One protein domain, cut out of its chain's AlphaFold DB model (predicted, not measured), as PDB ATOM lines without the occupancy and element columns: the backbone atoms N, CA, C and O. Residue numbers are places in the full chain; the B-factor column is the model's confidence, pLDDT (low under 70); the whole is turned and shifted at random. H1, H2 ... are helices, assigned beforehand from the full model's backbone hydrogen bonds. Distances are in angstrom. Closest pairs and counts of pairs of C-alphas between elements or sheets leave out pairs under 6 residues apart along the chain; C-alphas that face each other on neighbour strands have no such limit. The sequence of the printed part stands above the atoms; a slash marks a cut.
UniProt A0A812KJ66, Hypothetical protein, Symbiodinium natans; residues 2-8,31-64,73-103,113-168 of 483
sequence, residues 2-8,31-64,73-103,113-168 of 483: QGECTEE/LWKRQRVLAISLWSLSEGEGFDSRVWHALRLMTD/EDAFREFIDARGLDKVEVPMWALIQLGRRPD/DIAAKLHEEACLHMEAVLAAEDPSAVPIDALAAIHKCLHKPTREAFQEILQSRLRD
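AT A GLANCE: This is residues 2 to 8, 31 to 64, 73 to 103 and 113 to 168 of the 483 residues of the protein "Hypothetical protein" of Symbiodinium natans (UniProt A0A812KJ66). An elongated row of helices begins with H1 and H2 side by side at one end and runs past H3 and H4 to a tighter cluster at the other end, in which short H5 has H6 on one side and H7 on another, with H8 beyond H6. H2 and H3 form a hairpin next to H4 and H5, and H1 lies farthest out, beside H2. The printed part has 128 residues with eight named helices, H1 to H8 in order, and no named strand: the class is all helix. It is compact, with a radius of gyration of the C-alphas of 15.6 A, and spans 50 by 30 by 29 A.

IN THESE COORDINATES: H1 is residues 2 to 8, with C-alpha 2 at (226.994, 178.447, 238.287). H2 is residues 31 to 47, 26.6 A long, and H3 is residues 53 to 61, 12.5 A. H4 is residues 73 to 83, 15.5 A, and H5 is residues 92 to 98, with C-alpha 92 at (244.227, 180.234, 217.384). H6 is residues 114 to 130, 23.9 A. H7 is residues 140 to 147, and H8 is residues 152 to 165, 20.2 A, with C-alpha 165 at (260.360, 181.646, 212.093).

HOW THE PARTS SIT: H5 and H6 are the hub, touching three helices each. They touch each other at a shallow tilt of 21 degrees, opposite ways; the closest C-alphas, of Leu 95 and Ala 122, are 5.2 A apart. H5 touches H7 at 27 degrees, a shallow tilt, the same way, with C-alphas Trp 93 and Ala 142 closest at 4.2 A. H6, with residues 123 to 130 alone, touches H8, closest at C-alphas Leu 130 and Arg 165, 6.3 A. H7 and H8 form a hairpin and only just touch, with 3 pairs of C-alphas within 8 A, closest at Ile 146 and Arg 155, 5.7 A. H4 only just touches H5, with 3 pairs of C-alphas within 8 A, closest at Glu 73 and Leu 98, 6.3 A. H3 is close to H5 but not clearly touching, at C-alphas Trp 56 and Ala 94, 7.3 A. H2 and H3 form a hairpin, closest at C-alphas Ser 41 and Val 55, 6.5 A. H1 is close to H2 but not clearly touching, at C-alphas Thr 6 and Trp 43, 7.4 A. Every O i to N i+4 pair is within hydrogen-bond range in H3 to H8; in H2 it is 10 of 13, and in H1 1 of 3, with 0 of 4 O i to N i+3 pairs.

THE WHOLE: The C-alphas of Glu 4 and Asp 168 are the two farthest apart, 51.1 A. Residues 9 to 30, 65 to 72 and 104 to 112 are not printed, and the C-alphas across these cuts are 19.7, 11.3 and 12.6 A apart. Of the links printed whole, none is long. The mean pLDDT of the printed part is 78.1; residues 2 to 8, 31 to 50, 63 to 64 and 101 to 103 are under 70.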
ATOM      1  N   GLN A   2     227.167 178.622 239.755       36.56
ATOM      2  CA  GLN A   2     226.994 178.447 238.287       36.56
ATOM      3  C   GLN A   2     225.629 178.906 237.715       36.56
ATOM      4  O   GLN A   2     225.562 179.310 236.559       36.56
ATOM      5  N   GLY A   3     224.553 178.885 238.513       38.94
ATOM      6  CA  GLY A   3     223.222 179.348 238.083       38.94
ATOM      7  C   GLY A   3     222.989 180.864 238.154       38.94
ATOM      8  O   GLY A   3     222.089 181.362 237.495       38.94
ATOM      9  N   GLU A   4     223.791 181.612 238.921       42.19
ATOM     10  CA  GLU A   4     223.579 183.063 239.112       42.19
ATOM     11  C   GLU A   4     224.274 183.892 238.019       42.19
ATOM     12  O   GLU A   4     223.679 184.832 237.500       42.19
ATOM     13  N   CYS A   5     225.473 183.489 237.570       38.94
ATOM     14  CA  CYS A   5     226.171 184.140 236.445       38.94
ATOM     15  C   CYS A   5     225.367 184.100 235.133       38.94
ATOM     16  O   CYS A   5     225.462 185.009 234.310       38.94
ATOM     17  N   THR A   6     224.586 183.040 234.914       47.34
ATOM     18  CA  THR A   6     223.850 182.818 233.662       47.34
ATOM     19  C   THR A   6     222.581 183.665 233.567       47.34
ATOM     20  O   THR A   6     222.306 184.211 232.499       47.34
ATOM     21  N   GLU A   7     221.837 183.856 234.663       44.59
ATOM     22  CA  GLU A   7     220.667 184.750 234.684       44.59
ATOM     23  C   GLU A   7     221.059 186.229 234.545       44.59
ATOM     24  O   GLU A   7     220.388 186.989 233.836       44.59
ATOM     25  N   GLU A   8     222.185 186.633 235.140       46.69
ATOM     26  CA  GLU A   8     222.694 188.000 235.023       46.69
ATOM     27  C   GLU A   8     223.105 188.314 233.574       46.69
ATOM     28  O   GLU A   8     222.644 189.308 233.009       46.69
ATOM     29  N   LEU A  31     221.054 192.758 214.606       53.06
ATOM     30  CA  LEU A  31     221.778 192.793 215.887       53.06
ATOM     31  C   LEU A  31     221.044 191.972 216.954       53.06
ATOM     32  O   LEU A  31     221.664 191.188 217.669       53.06
ATOM     33  N   TRP A  32     219.714 192.079 216.987       54.75
ATOM     34  CA  TRP A  32     218.864 191.375 217.950       54.75
ATOM     35  C   TRP A  32     218.900 189.848 217.766       54.75
ATOM     36  O   TRP A  32     218.980 189.093 218.734       54.75
ATOM     37  N   LYS A  33     218.916 189.363 216.517       56.28
ATOM     38  CA  LYS A  33     219.015 187.921 216.232       56.28
ATOM     39  C   LYS A  33     220.420 187.352 216.479       56.28
ATOM     40  O   LYS A  33     220.513 186.230 216.969       56.28
ATOM     41  N   ARG A  34     221.500 188.107 216.221       58.62
ATOM     42  CA  ARG A  34     222.881 187.688 216.558       58.62
ATOM     43  C   ARG A  34     223.076 187.532 218.068       58.62
ATOM     44  O   ARG A  34     223.615 186.523 218.512       58.62
ATOM     45  N   GLN A  35     222.558 188.483 218.845       62.47
ATOM     46  CA  GLN A  35     222.541 188.422 220.311       62.47
ATOM     47  C   GLN A  35     221.752 187.214 220.827       62.47
ATOM     48  O   GLN A  35     222.171 186.562 221.778       62.47
ATOM     49  N   ARG A  36     220.655 186.856 220.152       62.12
ATOM     50  CA  ARG A  36     219.853 185.676 220.485       62.12
ATOM     51  C   ARG A  36     220.576 184.355 220.200       62.12
ATOM     52  O   ARG A  36     220.451 183.446 221.009       62.12
ATOM     53  N   VAL A  37     221.333 184.237 219.104       60.19
ATOM     54  CA  VAL A  37     222.150 183.034 218.831       60.19
ATOM     55  C   VAL A  37     223.230 182.869 219.897       60.19
ATOM     56  O   VAL A  37     223.344 181.790 220.462       60.19
ATOM     57  N   LEU A  38     223.949 183.941 220.241       62.84
ATOM     58  CA  LEU A  38     224.928 183.916 221.332       62.84
ATOM     59  C   LEU A  38     224.296 183.544 222.669       62.84
ATOM     60  O   LEU A  38     224.814 182.666 223.344       62.84
ATOM     61  N   ALA A  39     223.164 184.151 223.027       63.75
ATOM     62  CA  ALA A  39     222.468 183.821 224.264       63.75
ATOM     63  C   ALA A  39     222.031 182.353 224.304       63.75
ATOM     64  O   ALA A  39     222.252 181.694 225.310       63.75
ATOM     65  N   ILE A  40     221.462 181.824 223.214       60.06
ATOM     66  CA  ILE A  40     221.031 180.420 223.131       60.06
ATOM     67  C   ILE A  40     222.233 179.478 223.227       60.06
ATOM     68  O   ILE A  40     222.185 178.518 223.988       60.06
ATOM     69  N   SER A  41     223.316 179.762 222.500       62.62
ATOM     70  CA  SER A  41     224.502 178.910 222.522       62.62
ATOM     71  C   SER A  41     225.255 178.974 223.851       62.62
ATOM     72  O   SER A  41     225.787 177.962 224.294       62.62
ATOM     73  N   LEU A  42     225.263 180.131 224.517       62.22
ATOM     74  CA  LEU A  42     225.812 180.276 225.865       62.22
ATOM     75  C   LEU A  42     224.946 179.554 226.909       62.22
ATOM     76  O   LEU A  42     225.479 179.014 227.873       62.22
ATOM     77  N   TRP A  43     223.630 179.484 226.693       59.41
ATOM     78  CA  TRP A  43     222.701 178.752 227.557       59.41
ATOM     79  C   TRP A  43     222.884 177.232 227.465       59.41
ATOM     80  O   TRP A  43     222.857 176.554 228.484       59.41
ATOM     81  N   SER A  44     223.168 176.695 226.273       57.25
ATOM     82  CA  SER A  44     223.457 175.262 226.087       57.25
ATOM     83  C   SER A  44     224.772 174.783 226.726       57.25
ATOM     84  O   SER A  44     224.968 173.583 226.887       57.25
ATOM     85  N   LEU A  45     225.670 175.685 227.146       59.34
ATOM     86  CA  LEU A  45     226.961 175.323 227.763       59.34
ATOM     87  C   LEU A  45     226.852 174.848 229.220       59.34
ATOM     88  O   LEU A  45     227.853 174.415 229.803       59.34
ATOM     89  N   SER A  46     225.663 174.903 229.830       56.59
ATOM     90  CA  SER A  46     225.453 174.370 231.178       56.59
ATOM     91  C   SER A  46     225.580 172.842 231.255       56.59
ATOM     92  O   SER A  46     225.727 172.315 232.355       56.59
ATOM     93  N   GLU A  47     225.572 172.126 230.123       59.66
ATOM     94  CA  GLU A  47     225.490 170.653 230.089       59.66
ATOM     95  C   GLU A  47     226.828 169.914 229.876       59.66
ATOM     96  O   GLU A  47     226.864 168.688 229.897       59.66
ATOM     97  N   GLY A  48     227.959 170.622 229.798       61.03
ATOM     98  CA  GLY A  48     229.287 170.003 229.939       61.03
ATOM     99  C   GLY A  48     230.014 169.596 228.655       61.03
ATOM    100  O   GLY A  48     231.137 169.107 228.765       61.03
ATOM    101  N   GLU A  49     229.453 169.855 227.477       67.00
ATOM    102  CA  GLU A  49     230.160 169.721 226.196       67.00
ATOM    103  C   GLU A  49     230.969 170.996 225.869       67.00
ATOM    104  O   GLU A  49     230.668 172.085 226.367       67.00
ATOM    105  N   GLY A  50     232.054 170.854 225.095       68.44
ATOM    106  CA  GLY A  50     232.897 171.977 224.663       68.44
ATOM    107  C   GLY A  50     232.138 173.001 223.807       68.44
ATOM    108  O   GLY A  50     230.985 172.793 223.433       68.44
ATOM    109  N   PHE A  51     232.778 174.126 223.477       75.06
ATOM    110  CA  PHE A  51     232.160 175.101 222.578       75.06
ATOM    111  C   PHE A  51     231.974 174.512 221.174       75.06
ATOM    112  O   PHE A  51     232.945 174.127 220.526       75.06
ATOM    113  N   ASP A  52     230.736 174.527 220.677       80.25
ATOM    114  CA  ASP A  52     230.448 174.342 219.252       80.25
ATOM    115  C   ASP A  52     231.229 175.401 218.442       80.25
ATOM    116  O   ASP A  52     231.312 176.571 218.838       80.25
ATOM    117  N   SER A  53     231.777 175.019 217.285       77.56
ATOM    118  CA  SER A  53     232.449 175.929 216.346       77.56
ATOM    119  C   SER A  53     231.585 177.148 215.991       77.56
ATOM    120  O   SER A  53     232.107 178.241 215.761       77.56
ATOM    121  N   ARG A  54     230.254 177.011 216.054       78.06
ATOM    122  CA  ARG A  54     229.289 178.113 215.898       78.06
ATOM    123  C   ARG A  54     229.445 179.219 216.941       78.06
ATOM    124  O   ARG A  54     229.191 180.379 216.620       78.06
ATOM    125  N   VAL A  55     229.862 178.896 218.164       81.56
ATOM    126  CA  VAL A  55     230.064 179.871 219.248       81.56
ATOM    127  C   VAL A  55     231.287 180.731 218.970       81.56
ATOM    128  O   VAL A  55     231.211 181.961 219.023       81.56
ATOM    129  N   TRP A  56     232.387 180.092 218.572       84.06
ATOM    130  CA  TRP A  56     233.577 180.788 218.100       84.06
ATOM    131  C   TRP A  56     233.256 181.636 216.871       84.06
ATOM    132  O   TRP A  56     233.610 182.811 216.815       84.06
ATOM    133  N   HIS A  57     232.490 181.104 215.922       77.94
ATOM    134  CA  HIS A  57     232.037 181.872 214.770       77.94
ATOM    135  C   HIS A  57     231.181 183.088 215.181       77.94
ATOM    136  O   HIS A  57     231.336 184.176 214.627       77.94
ATOM    137  N   ALA A  58     230.303 182.963 216.178       78.62
ATOM    138  CA  ALA A  58     229.518 184.090 216.674       78.62
ATOM    139  C   ALA A  58     230.405 185.167 217.323       78.62
ATOM    140  O   ALA A  58     230.241 186.348 217.013       78.62
ATOM    141  N   LEU A  59     231.394 184.772 218.135       82.06
ATOM    142  CA  LEU A  59     232.398 185.687 218.691       82.06
ATOM    143  C   LEU A  59     233.215 186.372 217.585       82.06
ATOM    144  O   LEU A  59     233.466 187.570 217.656       82.06
ATOM    145  N   ARG A  60     233.576 185.643 216.524       79.06
ATOM    146  CA  ARG A  60     234.278 186.186 215.349       79.06
ATOM    147  C   ARG A  60     233.473 187.281 214.645       79.06
ATOM    148  O   ARG A  60     234.055 188.225 214.105       79.06
ATOM    149  N   LEU A  61     232.144 187.154 214.632       72.75
ATOM    150  CA  LEU A  61     231.223 188.152 214.080       72.75
ATOM    151  C   LEU A  61     230.990 189.336 215.038       72.75
ATOM    152  O   LEU A  61     230.666 190.437 214.578       72.75
ATOM    153  N   MET A  62     231.176 189.145 216.347       72.19
ATOM    154  CA  MET A  62     231.101 190.195 217.365       72.19
ATOM    155  C   MET A  62     232.362 191.038 217.393       72.19
ATOM    156  O   MET A  62     233.462 190.548 217.633       72.19
ATOM    157  N   THR A  63     232.226 192.325 217.118       57.59
ATOM    158  CA  THR A  63     233.404 193.017 216.615       57.59
ATOM    159  C   THR A  63     233.504 194.499 216.947       57.59
ATOM    160  O   THR A  63     234.515 195.100 216.585       57.59
ATOM    161  N   ASP A  64     232.547 195.157 217.614       62.16
ATOM    162  CA  ASP A  64     232.745 196.582 217.954       62.16
ATOM    163  C   ASP A  64     233.555 196.660 219.229       62.16
ATOM    164  O   ASP A  64     233.613 195.728 220.011       62.16
ATOM    165  N   GLU A  73     233.619 189.049 225.501       84.94
ATOM    166  CA  GLU A  73     235.007 188.581 225.608       84.94
ATOM    167  C   GLU A  73     235.391 188.259 227.059       84.94
ATOM    168  O   GLU A  73     236.049 187.248 227.291       84.94
ATOM    169  N   ASP A  74     234.940 189.061 228.026       82.81
ATOM    170  CA  ASP A  74     235.121 188.801 229.457       82.81
ATOM    171  C   ASP A  74     234.408 187.512 229.888       82.81
ATOM    172  O   ASP A  74     235.040 186.652 230.497       82.81
ATOM    173  N   ALA A  75     233.157 187.293 229.472       83.38
ATOM    174  CA  ALA A  75     232.438 186.048 229.751       83.38
ATOM    175  C   ALA A  75     233.134 184.808 229.152       83.38
ATOM    176  O   ALA A  75     233.195 183.753 229.783       83.38
ATOM    177  N   PHE A  76     233.706 184.924 227.948       86.44
ATOM    178  CA  PHE A  76     234.514 183.850 227.358       86.44
ATOM    179  C   PHE A  76     235.793 183.594 228.161       86.44
ATOM    180  O   PHE A  76     236.140 182.436 228.390       86.44
ATOM    181  N   ARG A  77     236.489 184.647 228.610       86.25
ATOM    182  CA  ARG A  77     237.679 184.515 229.466       86.25
ATOM    183  C   ARG A  77     237.340 183.819 230.782       86.25
ATOM    184  O   ARG A  77     238.039 182.882 231.151       86.25
ATOM    185  N   GLU A  78     236.261 184.230 231.445       83.94
ATOM    186  CA  GLU A  78     235.781 183.616 232.691       83.94
ATOM    187  C   GLU A  78     235.416 182.142 232.495       83.94
ATOM    188  O   GLU A  78     235.787 181.294 233.307       83.94
ATOM    189  N   PHE A  79     234.745 181.811 231.389       84.50
ATOM    190  CA  PHE A  79     234.423 180.426 231.057       84.50
ATOM    191  C   PHE A  79     235.685 179.572 230.879       84.50
ATOM    192  O   PHE A  79     235.760 178.462 231.413       84.50
ATOM    193  N   ILE A  80     236.674 180.078 230.134       86.88
ATOM    194  CA  ILE A  80     237.929 179.360 229.886       86.88
ATOM    195  C   ILE A  80     238.714 179.190 231.195       86.88
ATOM    196  O   ILE A  80     239.209 178.094 231.462       86.88
ATOM    197  N   ASP A  81     238.780 180.223 232.040       84.88
ATOM    198  CA  ASP A  81     239.452 180.149 233.344       84.88
ATOM    199  C   ASP A  81     238.789 179.113 234.266       84.88
ATOM    200  O   ASP A  81     239.472 178.291 234.879       84.88
ATOM    201  N   ALA A  82     237.452 179.070 234.295       84.81
ATOM    202  CA  ALA A  82     236.697 178.125 235.117       84.81
ATOM    203  C   ALA A  82     236.858 176.658 234.677       84.81
ATOM    204  O   ALA A  82     236.765 175.747 235.506       84.81
ATOM    205  N   ARG A  83     237.054 176.402 233.378       83.88
ATOM    206  CA  ARG A  83     237.165 175.043 232.820       83.88
ATOM    207  C   ARG A  83     238.605 174.539 232.735       83.88
ATOM    208  O   ARG A  83     238.811 173.331 232.877       83.88
ATOM    209  N   GLY A  84     239.564 175.443 232.557       85.12
ATOM    210  CA  GLY A  84     240.941 175.125 232.198       85.12
ATOM    211  C   GLY A  84     241.133 175.110 230.681       85.12
ATOM    212  O   GLY A  84     240.292 174.605 229.933       85.12
ATOM    213  N   LEU A  85     242.253 175.680 230.234       84.75
ATOM    214  CA  LEU A  85     242.601 175.819 228.818       84.75
ATOM    215  C   LEU A  85     242.794 174.463 228.117       84.75
ATOM    216  O   LEU A  85     242.497 174.320 226.941       84.75
ATOM    217  N   ASP A  86     243.236 173.459 228.874       83.75
ATOM    218  CA  ASP A  86     243.484 172.081 228.445       83.75
ATOM    219  C   ASP A  86     242.209 171.321 228.048       83.75
ATOM    220  O   ASP A  86     242.281 170.290 227.382       83.75
ATOM    221  N   LYS A  87     241.035 171.815 228.460       83.25
ATOM    222  CA  LYS A  87     239.738 171.155 228.232       83.25
ATOM    223  C   LYS A  87     238.870 171.846 227.193       83.25
ATOM    224  O   LYS A  87     237.788 171.347 226.888       83.25
ATOM    225  N   VAL A  88     239.299 173.000 226.692       82.12
ATOM    226  CA  VAL A  88     238.531 173.804 225.744       82.12
ATOM    227  C   VAL A  88     239.358 173.974 224.482       82.12
ATOM    228  O   VAL A  88     240.401 174.616 224.498       82.12
ATOM    229  N   GLU A  89     238.871 173.434 223.369       85.94
ATOM    230  CA  GLU A  89     239.483 173.692 222.070       85.94
ATOM    231  C   GLU A  89     239.182 175.140 221.657       85.94
ATOM    232  O   GLU A  89     238.063 175.485 221.262       85.94
ATOM    233  N   VAL A  90     240.181 176.010 221.815       87.00
ATOM    234  CA  VAL A  90     240.100 177.419 221.429       87.00
ATOM    235  C   VAL A  90     240.869 177.608 220.122       87.00
ATOM    236  O   VAL A  90     242.080 177.372 220.083       87.00
ATOM    237  N   PRO A  91     240.220 178.067 219.037       88.19
ATOM    238  CA  PRO A  91     240.924 178.299 217.786       88.19
ATOM    239  C   PRO A  91     241.961 179.418 217.955       88.19
ATOM    240  O   PRO A  91     241.738 180.394 218.673       88.19
ATOM    241  N   MET A  92     243.087 179.314 217.243       88.50
ATOM    242  CA  MET A  92     244.227 180.234 217.384       88.50
ATOM    243  C   MET A  92     243.833 181.714 217.259       88.50
ATOM    244  O   MET A  92     244.288 182.554 218.033       88.50
ATOM    245  N   TRP A  93     242.951 182.048 216.314       89.75
ATOM    246  CA  TRP A  93     242.477 183.422 216.136       89.75
ATOM    247  C   TRP A  93     241.735 183.946 217.383       89.75
ATOM    248  O   TRP A  93     241.849 185.130 217.708       89.75
ATOM    249  N   ALA A  94     241.017 183.077 218.105       88.44
ATOM    250  CA  ALA A  94     240.295 183.431 219.323       88.44
ATOM    251  C   ALA A  94     241.254 183.581 220.507       88.44
ATOM    252  O   ALA A  94     241.092 184.525 221.275       88.44
ATOM    253  N   LEU A  95     242.298 182.747 220.607       89.88
ATOM    254  CA  LEU A  95     243.376 182.936 221.588       89.88
ATOM    255  C   LEU A  95     244.048 184.311 221.413       89.88
ATOM    256  O   LEU A  95     244.186 185.064 222.375       89.88
ATOM    257  N   ILE A  96     244.374 184.692 220.172       87.88
ATOM    258  CA  ILE A  96     244.954 186.008 219.839       87.88
ATOM    259  C   ILE A  96     243.999 187.151 220.215       87.88
ATOM    260  O   ILE A  96     244.424 188.189 220.726       87.88
ATOM    261  N   GLN A  97     242.701 186.986 219.950       86.00
ATOM    262  CA  GLN A  97     241.696 188.002 220.248       86.00
ATOM    263  C   GLN A  97     241.443 188.153 221.756       86.00
ATOM    264  O   GLN A  97     241.411 189.279 222.253       86.00
ATOM    265  N   LEU A  98     241.271 187.045 222.475       85.69
ATOM    266  CA  LEU A  98     240.917 187.024 223.894       85.69
ATOM    267  C   LEU A  98     242.122 187.274 224.804       85.69
ATOM    268  O   LEU A  98     241.947 187.890 225.854       85.69
ATOM    269  N   GLY A  99     243.331 186.893 224.382       79.19
ATOM    270  CA  GLY A  99     244.590 187.121 225.101       79.19
ATOM    271  C   GLY A  99     245.044 188.583 225.160       79.19
ATOM    272  O   GLY A  99     246.125 188.892 225.658       79.19
ATOM    273  N   ARG A 100     244.235 189.523 224.658       70.31
ATOM    274  CA  ARG A 100     244.487 190.953 224.841       70.31
ATOM    275  C   ARG A 100     244.462 191.303 226.318       70.31
ATOM    276  O   ARG A 100     243.448 191.114 226.988       70.31
ATOM    277  N   ARG A 101     245.552 191.905 226.790       58.47
ATOM    278  CA  ARG A 101     245.578 192.549 228.096       58.47
ATOM    279  C   ARG A 101     244.664 193.776 228.040       58.47
ATOM    280  O   ARG A 101     244.881 194.623 227.171       58.47
ATOM    281  N   PRO A 102     243.631 193.883 228.886       56.72
ATOM    282  CA  PRO A 102     242.865 195.114 228.947       56.72
ATOM    283  C   PRO A 102     243.798 196.255 229.384       56.72
ATOM    284  O   PRO A 102     244.567 196.099 230.329       56.72
ATOM    285  N   ASP A 103     243.694 197.428 228.746       57.72
ATOM    286  CA  ASP A 103     244.322 198.672 229.244       57.72
ATOM    287  C   ASP A 103     243.802 199.045 230.647       57.72
ATOM    288  O   ASP A 103     244.349 199.899 231.348       57.72
ATOM    289  N   ASP A 113     245.786 186.523 235.573       81.25
ATOM    290  CA  ASP A 113     245.671 187.215 234.283       81.25
ATOM    291  C   ASP A 113     245.411 186.161 233.181       81.25
ATOM    292  O   ASP A 113     246.324 185.757 232.465       81.25
ATOM    293  N   ILE A 114     244.186 185.618 233.103       84.81
ATOM    294  CA  ILE A 114     243.774 184.619 232.099       84.81
ATOM    295  C   ILE A 114     244.055 185.126 230.683       84.81
ATOM    296  O   ILE A 114     244.415 184.339 229.817       84.81
ATOM    297  N   ALA A 115     243.993 186.442 230.457       82.06
ATOM    298  CA  ALA A 115     244.412 187.052 229.202       82.06
ATOM    299  C   ALA A 115     245.908 186.823 228.922       82.06
ATOM    300  O   ALA A 115     246.259 186.458 227.803       82.06
ATOM    301  N   ALA A 116     246.785 186.946 229.924       83.62
ATOM    302  CA  ALA A 116     248.197 186.592 229.774       83.62
ATOM    303  C   ALA A 116     248.400 185.097 229.473       83.62
ATOM    304  O   ALA A 116     249.180 184.782 228.578       83.62
ATOM    305  N   LYS A 117     247.664 184.189 230.135       86.38
ATOM    306  CA  LYS A 117     247.715 182.743 229.822       86.38
ATOM    307  C   LYS A 117     247.238 182.449 228.394       86.38
ATOM    308  O   LYS A 117     247.879 181.699 227.673       86.38
ATOM    309  N   LEU A 118     246.137 183.072 227.967       87.19
ATOM    310  CA  LEU A 118     245.608 182.968 226.602       87.19
ATOM    311  C   LEU A 118     246.605 183.502 225.564       87.19
ATOM    312  O   LEU A 118     246.723 182.936 224.482       87.19
ATOM    313  N   HIS A 119     247.319 184.584 225.884       86.75
ATOM    314  CA  HIS A 119     248.375 185.127 225.032       86.75
ATOM    315  C   HIS A 119     249.588 184.193 224.951       86.75
ATOM    316  O   HIS A 119     250.101 183.973 223.858       86.75
ATOM    317  N   GLU A 120     250.024 183.634 226.081       87.94
ATOM    318  CA  GLU A 120     251.099 182.641 226.131       87.94
ATOM    319  C   GLU A 120     250.740 181.405 225.297       87.94
ATOM    320  O   GLU A 120     251.518 181.016 224.427       87.94
ATOM    321  N   GLU A 121     249.523 180.874 225.449       89.25
ATOM    322  CA  GLU A 121     249.057 179.750 224.632       89.25
ATOM    323  C   GLU A 121     248.979 180.117 223.146       89.25
ATOM    324  O   GLU A 121     249.399 179.342 222.289       89.25
ATOM    325  N   ALA A 122     248.489 181.316 222.812       89.12
ATOM    326  CA  ALA A 122     248.465 181.793 221.432       89.12
ATOM    327  C   ALA A 122     249.874 181.809 220.816       89.12
ATOM    328  O   ALA A 122     250.040 181.439 219.653       89.12
ATOM    329  N   CYS A 123     250.883 182.231 221.586       87.12
ATOM    330  CA  CYS A 123     252.281 182.207 221.169       87.12
ATOM    331  C   CYS A 123     252.776 180.767 220.975       87.12
ATOM    332  O   CYS A 123     253.337 180.482 219.921       87.12
ATOM    333  N   LEU A 124     252.503 179.854 221.914       89.00
ATOM    334  CA  LEU A 124     252.884 178.438 221.802       89.00
ATOM    335  C   LEU A 124     252.237 177.756 220.588       89.00
ATOM    336  O   LEU A 124     252.923 177.083 219.819       89.00
ATOM    337  N   HIS A 125     250.940 177.974 220.362       86.88
ATOM    338  CA  HIS A 125     250.223 177.468 219.189       86.88
ATOM    339  C   HIS A 125     250.804 178.032 217.889       86.88
ATOM    340  O   HIS A 125     250.977 177.296 216.917       86.88
ATOM    341  N   MET A 126     251.121 179.331 217.861       86.94
ATOM    342  CA  MET A 126     251.758 179.958 216.706       86.94
ATOM    343  C   MET A 126     253.137 179.339 216.445       86.94
ATOM    344  O   MET A 126     253.431 178.968 215.315       86.94
ATOM    345  N   GLU A 127     253.969 179.165 217.472       88.44
ATOM    346  CA  GLU A 127     255.279 178.521 217.336       88.44
ATOM    347  C   GLU A 127     255.176 177.066 216.867       88.44
ATOM    348  O   GLU A 127     255.959 176.654 216.011       88.44
ATOM    349  N   ALA A 128     254.198 176.306 217.365       88.56
ATOM    350  CA  ALA A 128     253.955 174.926 216.950       88.56
ATOM    351  C   ALA A 128     253.552 174.833 215.470       88.56
ATOM    352  O   ALA A 128     254.097 174.010 214.736       88.56
ATOM    353  N   VAL A 129     252.658 175.712 215.008       85.19
ATOM    354  CA  VAL A 129     252.278 175.803 213.588       85.19
ATOM    355  C   VAL A 129     253.473 176.208 212.721       85.19
ATOM    356  O   VAL A 129     253.672 175.667 211.635       85.19
ATOM    357  N   LEU A 130     254.313 177.115 213.215       85.19
ATOM    358  CA  LEU A 130     255.501 177.588 212.505       85.19
ATOM    359  C   LEU A 130     256.657 176.580 212.493       85.19
ATOM    360  O   LEU A 130     257.516 176.663 211.614       85.19
ATOM    361  N   ALA A 131     256.684 175.611 213.413       87.12
ATOM    362  CA  ALA A 131     257.678 174.537 213.427       87.12
ATOM    363  C   ALA A 131     257.591 173.627 212.189       87.12
ATOM    364  O   ALA A 131     258.575 172.977 211.843       87.12
ATOM    365  N   ALA A 132     256.451 173.625 211.488       80.38
ATOM    366  CA  ALA A 132     256.295 172.957 210.198       80.38
ATOM    367  C   ALA A 132     257.065 173.649 209.045       80.38
ATOM    368  O   ALA A 132     257.092 173.121 207.938       80.38
ATOM    369  N   GLU A 133     257.673 174.823 209.283       78.75
ATOM    370  CA  GLU A 133     258.379 175.680 208.308       78.75
ATOM    371  C   GLU A 133     257.557 176.084 207.063       78.75
ATOM    372  O   GLU A 133     258.101 176.676 206.127       78.75
ATOM    373  N   ASP A 134     256.242 175.846 207.056       80.31
ATOM    374  CA  ASP A 134     255.347 176.213 205.962       80.31
ATOM    375  C   ASP A 134     254.516 177.470 206.306       80.31
ATOM    376  O   ASP A 134     253.663 177.427 207.195       80.31
ATOM    377  N   PRO A 135     254.697 178.603 205.595       73.88
ATOM    378  CA  PRO A 135     253.855 179.789 205.758       73.88
ATOM    379  C   PRO A 135     252.365 179.541 205.491       73.88
ATOM    380  O   PRO A 135     251.532 180.333 205.942       73.88
ATOM    381  N   SER A 136     252.023 178.504 204.718       81.31
ATOM    382  CA  SER A 136     250.635 178.123 204.447       81.31
ATOM    383  C   SER A 136     249.931 177.606 205.706       81.31
ATOM    384  O   SER A 136     248.730 177.817 205.856       81.31
ATOM    385  N   ALA A 137     250.699 177.062 206.659       84.31
ATOM    386  CA  ALA A 137     250.181 176.494 207.894       84.31
ATOM    387  C   ALA A 137     249.565 177.548 208.825       84.31
ATOM    388  O   ALA A 137     248.717 177.209 209.645       84.31
ATOM    389  N   VAL A 138     249.948 178.831 208.702       87.50
ATOM    390  CA  VAL A 138     249.322 179.917 209.472       87.50
ATOM    391  C   VAL A 138     247.965 180.266 208.844       87.50
ATOM    392  O   VAL A 138     247.930 180.790 207.716       87.50
ATOM    393  N   PRO A 139     246.841 180.056 209.557       89.94
ATOM    394  CA  PRO A 139     245.519 180.355 209.021       89.94
ATOM    395  C   PRO A 139     245.358 181.854 208.746       89.94
ATOM    396  O   PRO A 139     245.764 182.694 209.559       89.94
ATOM    397  N   ILE A 140     244.706 182.215 207.633       89.06
ATOM    398  CA  ILE A 140     244.406 183.622 207.298       89.06
ATOM    399  C   ILE A 140     243.642 184.310 208.437       89.06
ATOM    400  O   ILE A 140     243.843 185.494 208.699       89.06
ATOM    401  N   ASP A 141     242.815 183.562 209.162       86.31
ATOM    402  CA  ASP A 141     242.021 184.086 210.268       86.31
ATOM    403  C   ASP A 141     242.856 184.445 211.497       86.31
ATOM    404  O   ASP A 141     242.544 185.419 212.185       86.31
ATOM    405  N   ALA A 142     243.957 183.729 211.740       90.94
ATOM    406  CA  ALA A 142     244.916 184.105 212.771       90.94
ATOM    407  C   ALA A 142     245.609 185.427 212.399       90.94
ATOM    408  O   ALA A 142     245.672 186.344 213.218       90.94
ATOM    409  N   LEU A 143     246.031 185.580 211.137       93.19
ATOM    410  CA  LEU A 143     246.594 186.838 210.626       93.19
ATOM    411  C   LEU A 143     245.576 187.989 210.700       93.19
ATOM    412  O   LEU A 143     245.916 189.101 211.104       93.19
ATOM    413  N   ALA A 144     244.310 187.729 210.373       91.25
ATOM    414  CA  ALA A 144     243.238 188.710 210.486       91.25
ATOM    415  C   ALA A 144     242.993 189.121 211.951       91.25
ATOM    416  O   ALA A 144     242.784 190.303 212.229       91.25
ATOM    417  N   ALA A 145     243.057 188.182 212.900       90.25
ATOM    418  CA  ALA A 145     242.949 188.478 214.329       90.25
ATOM    419  C   ALA A 145     244.117 189.338 214.842       90.25
ATOM    420  O   ALA A 145     243.882 190.273 215.615       90.25
ATOM    421  N   ILE A 146     245.344 189.086 214.364       92.44
ATOM    422  CA  ILE A 146     246.527 189.920 214.645       92.44
ATOM    423  C   ILE A 146     246.301 191.347 214.139       92.44
ATOM    424  O   ILE A 146     246.507 192.302 214.886       92.44
ATOM    425  N   HIS A 147     245.810 191.511 212.909       92.31
ATOM    426  CA  HIS A 147     245.516 192.830 212.331       92.31
ATOM    427  C   HIS A 147     244.397 193.574 213.063       92.31
ATOM    428  O   HIS A 147     244.482 194.784 213.269       92.31
ATOM    429  N   LYS A 148     243.373 192.854 213.537       88.06
ATOM    430  CA  LYS A 148     242.319 193.416 214.396       88.06
ATOM    431  C   LYS A 148     242.828 193.776 215.797       88.06
ATOM    432  O   LYS A 148     242.077 194.400 216.554       88.06
ATOM    433  N   CYS A 149     244.027 193.341 216.198       86.19
ATOM    434  CA  CYS A 149     244.604 193.605 217.515       86.19
ATOM    435  C   CYS A 149     244.992 195.076 217.671       86.19
ATOM    436  O   CYS A 149     245.970 195.546 217.095       86.19
ATOM    437  N   LEU A 150     244.203 195.800 218.472       76.88
ATOM    438  CA  LEU A 150     244.429 197.217 218.769       76.88
ATOM    439  C   LEU A 150     245.589 197.424 219.753       76.88
ATOM    440  O   LEU A 150     246.238 198.468 219.724       76.88
ATOM    441  N   HIS A 151     245.880 196.425 220.597       83.19
ATOM    442  CA  HIS A 151     247.003 196.481 221.527       83.19
ATOM    443  C   HIS A 151     248.317 196.276 220.762       83.19
ATOM    444  O   HIS A 151     248.735 195.151 220.471       83.19
ATOM    445  N   LYS A 152     248.955 197.399 220.413       85.75
ATOM    446  CA  LYS A 152     250.160 197.453 219.576       85.75
ATOM    447  C   LYS A 152     251.280 196.500 220.041       85.75
ATOM    448  O   LYS A 152     251.743 195.755 219.182       85.75
ATOM    449  N   PRO A 153     251.654 196.420 221.337       87.62
ATOM    450  CA  PRO A 153     252.711 195.502 221.776       87.62
ATOM    451  C   PRO A 153     252.393 194.026 221.507       87.62
ATOM    452  O   PRO A 153     253.257 193.275 221.071       87.62
ATOM    453  N   THR A 154     251.138 193.604 221.707       85.94
ATOM    454  CA  THR A 154     250.712 192.221 221.425       85.94
ATOM    455  C   THR A 154     250.795 191.920 219.933       85.94
ATOM    456  O   THR A 154     251.258 190.855 219.535       85.94
ATOM    457  N   ARG A 155     250.363 192.867 219.094       89.81
ATOM    458  CA  ARG A 155     250.460 192.736 217.639       89.81
ATOM    459  C   ARG A 155     251.916 192.634 217.177       89.81
ATOM    460  O   ARG A 155     252.218 191.774 216.358       89.81
ATOM    461  N   GLU A 156     252.797 193.481 217.709       89.88
ATOM    462  CA  GLU A 156     254.232 193.470 217.399       89.88
ATOM    463  C   GLU A 156     254.894 192.153 217.830       89.88
ATOM    464  O   GLU A 156     255.634 191.578 217.038       89.88
ATOM    465  N   ALA A 157     254.545 191.610 219.002       89.75
ATOM    466  CA  ALA A 157     255.047 190.315 219.464       89.75
ATOM    467  C   ALA A 157     254.684 189.166 218.502       89.75
ATOM    468  O   ALA A 157     255.552 188.395 218.094       89.75
ATOM    469  N   PHE A 158     253.424 189.075 218.056       92.44
ATOM    470  CA  PHE A 158     253.037 188.061 217.064       92.44
ATOM    471  C   PHE A 158     253.713 188.278 215.706       92.44
ATOM    472  O   PHE A 158     254.083 187.312 215.039       92.44
ATOM    473  N   GLN A 159     253.892 189.532 215.285       91.88
ATOM    474  CA  GLN A 159     254.609 189.847 214.050       91.88
ATOM    475  C   GLN A 159     256.084 189.438 214.130       91.88
ATOM    476  O   GLN A 159     256.605 188.900 213.156       91.88
ATOM    477  N   GLU A 160     256.738 189.626 215.275       91.88
ATOM    478  CA  GLU A 160     258.117 189.188 215.514       91.88
ATOM    479  C   GLU A 160     258.244 187.656 215.471       91.88
ATOM    480  O   GLU A 160     259.141 187.127 214.806       91.88
ATOM    481  N   ILE A 161     257.304 186.928 216.084       91.81
ATOM    482  CA  ILE A 161     257.241 185.457 216.008       91.81
ATOM    483  C   ILE A 161     257.107 185.000 214.545       91.81
ATOM    484  O   ILE A 161     257.889 184.176 214.072       91.81
ATOM    485  N   LEU A 162     256.170 185.585 213.792       91.38
ATOM    486  CA  LEU A 162     255.966 185.252 212.378       91.38
ATOM    487  C   LEU A 162     257.211 185.555 211.523       91.38
ATOM    488  O   LEU A 162     257.591 184.749 210.673       91.38
ATOM    489  N   GLN A 163     257.863 186.699 211.748       90.75
ATOM    490  CA  GLN A 163     259.031 187.141 210.976       90.75
ATOM    491  C   GLN A 163     260.319 186.379 211.305       90.75
ATOM    492  O   GLN A 163     261.190 186.263 210.437       90.75
ATOM    493  N   SER A 164     260.467 185.894 212.540       91.31
ATOM    494  CA  SER A 164     261.658 185.163 212.987       91.31
ATOM    495  C   SER A 164     261.663 183.703 212.533       91.31
ATOM    496  O   SER A 164     262.733 183.154 212.272       91.31
ATOM    497  N   ARG A 165     260.485 183.078 212.406       86.62
ATOM    498  CA  ARG A 165     260.360 181.646 212.093       86.62
ATOM    499  C   ARG A 165     260.143 181.344 210.609       86.62
ATOM    500  O   ARG A 165     260.591 180.303 210.139       86.62
ATOM    501  N   LEU A 166     259.496 182.232 209.850       85.94
ATOM    502  CA  LEU A 166     259.209 181.978 208.434       85.94
ATOM    503  C   LEU A 166     260.346 182.453 207.526       85.94
ATOM    504  O   LEU A 166     260.615 183.649 207.399       85.94
ATOM    505  N   ARG A 167     260.985 181.501 206.834       87.50
ATOM    506  CA  ARG A 167     262.054 181.783 205.856       87.50
ATOM    507  C   ARG A 167     261.523 182.497 204.611       87.50
ATOM    508  O   ARG A 167     262.189 183.379 204.070       87.50
ATOM    509  N   ASP A 168     260.311 182.155 204.174       90.56
ATOM    510  CA  ASP A 168     259.674 182.743 202.992       90.56
ATOM    511  C   ASP A 168     258.890 184.018 203.345       90.56
ATOM    512  O   ASP A 168     257.659 184.041 203.461       90.56
TER     513      ASP A 168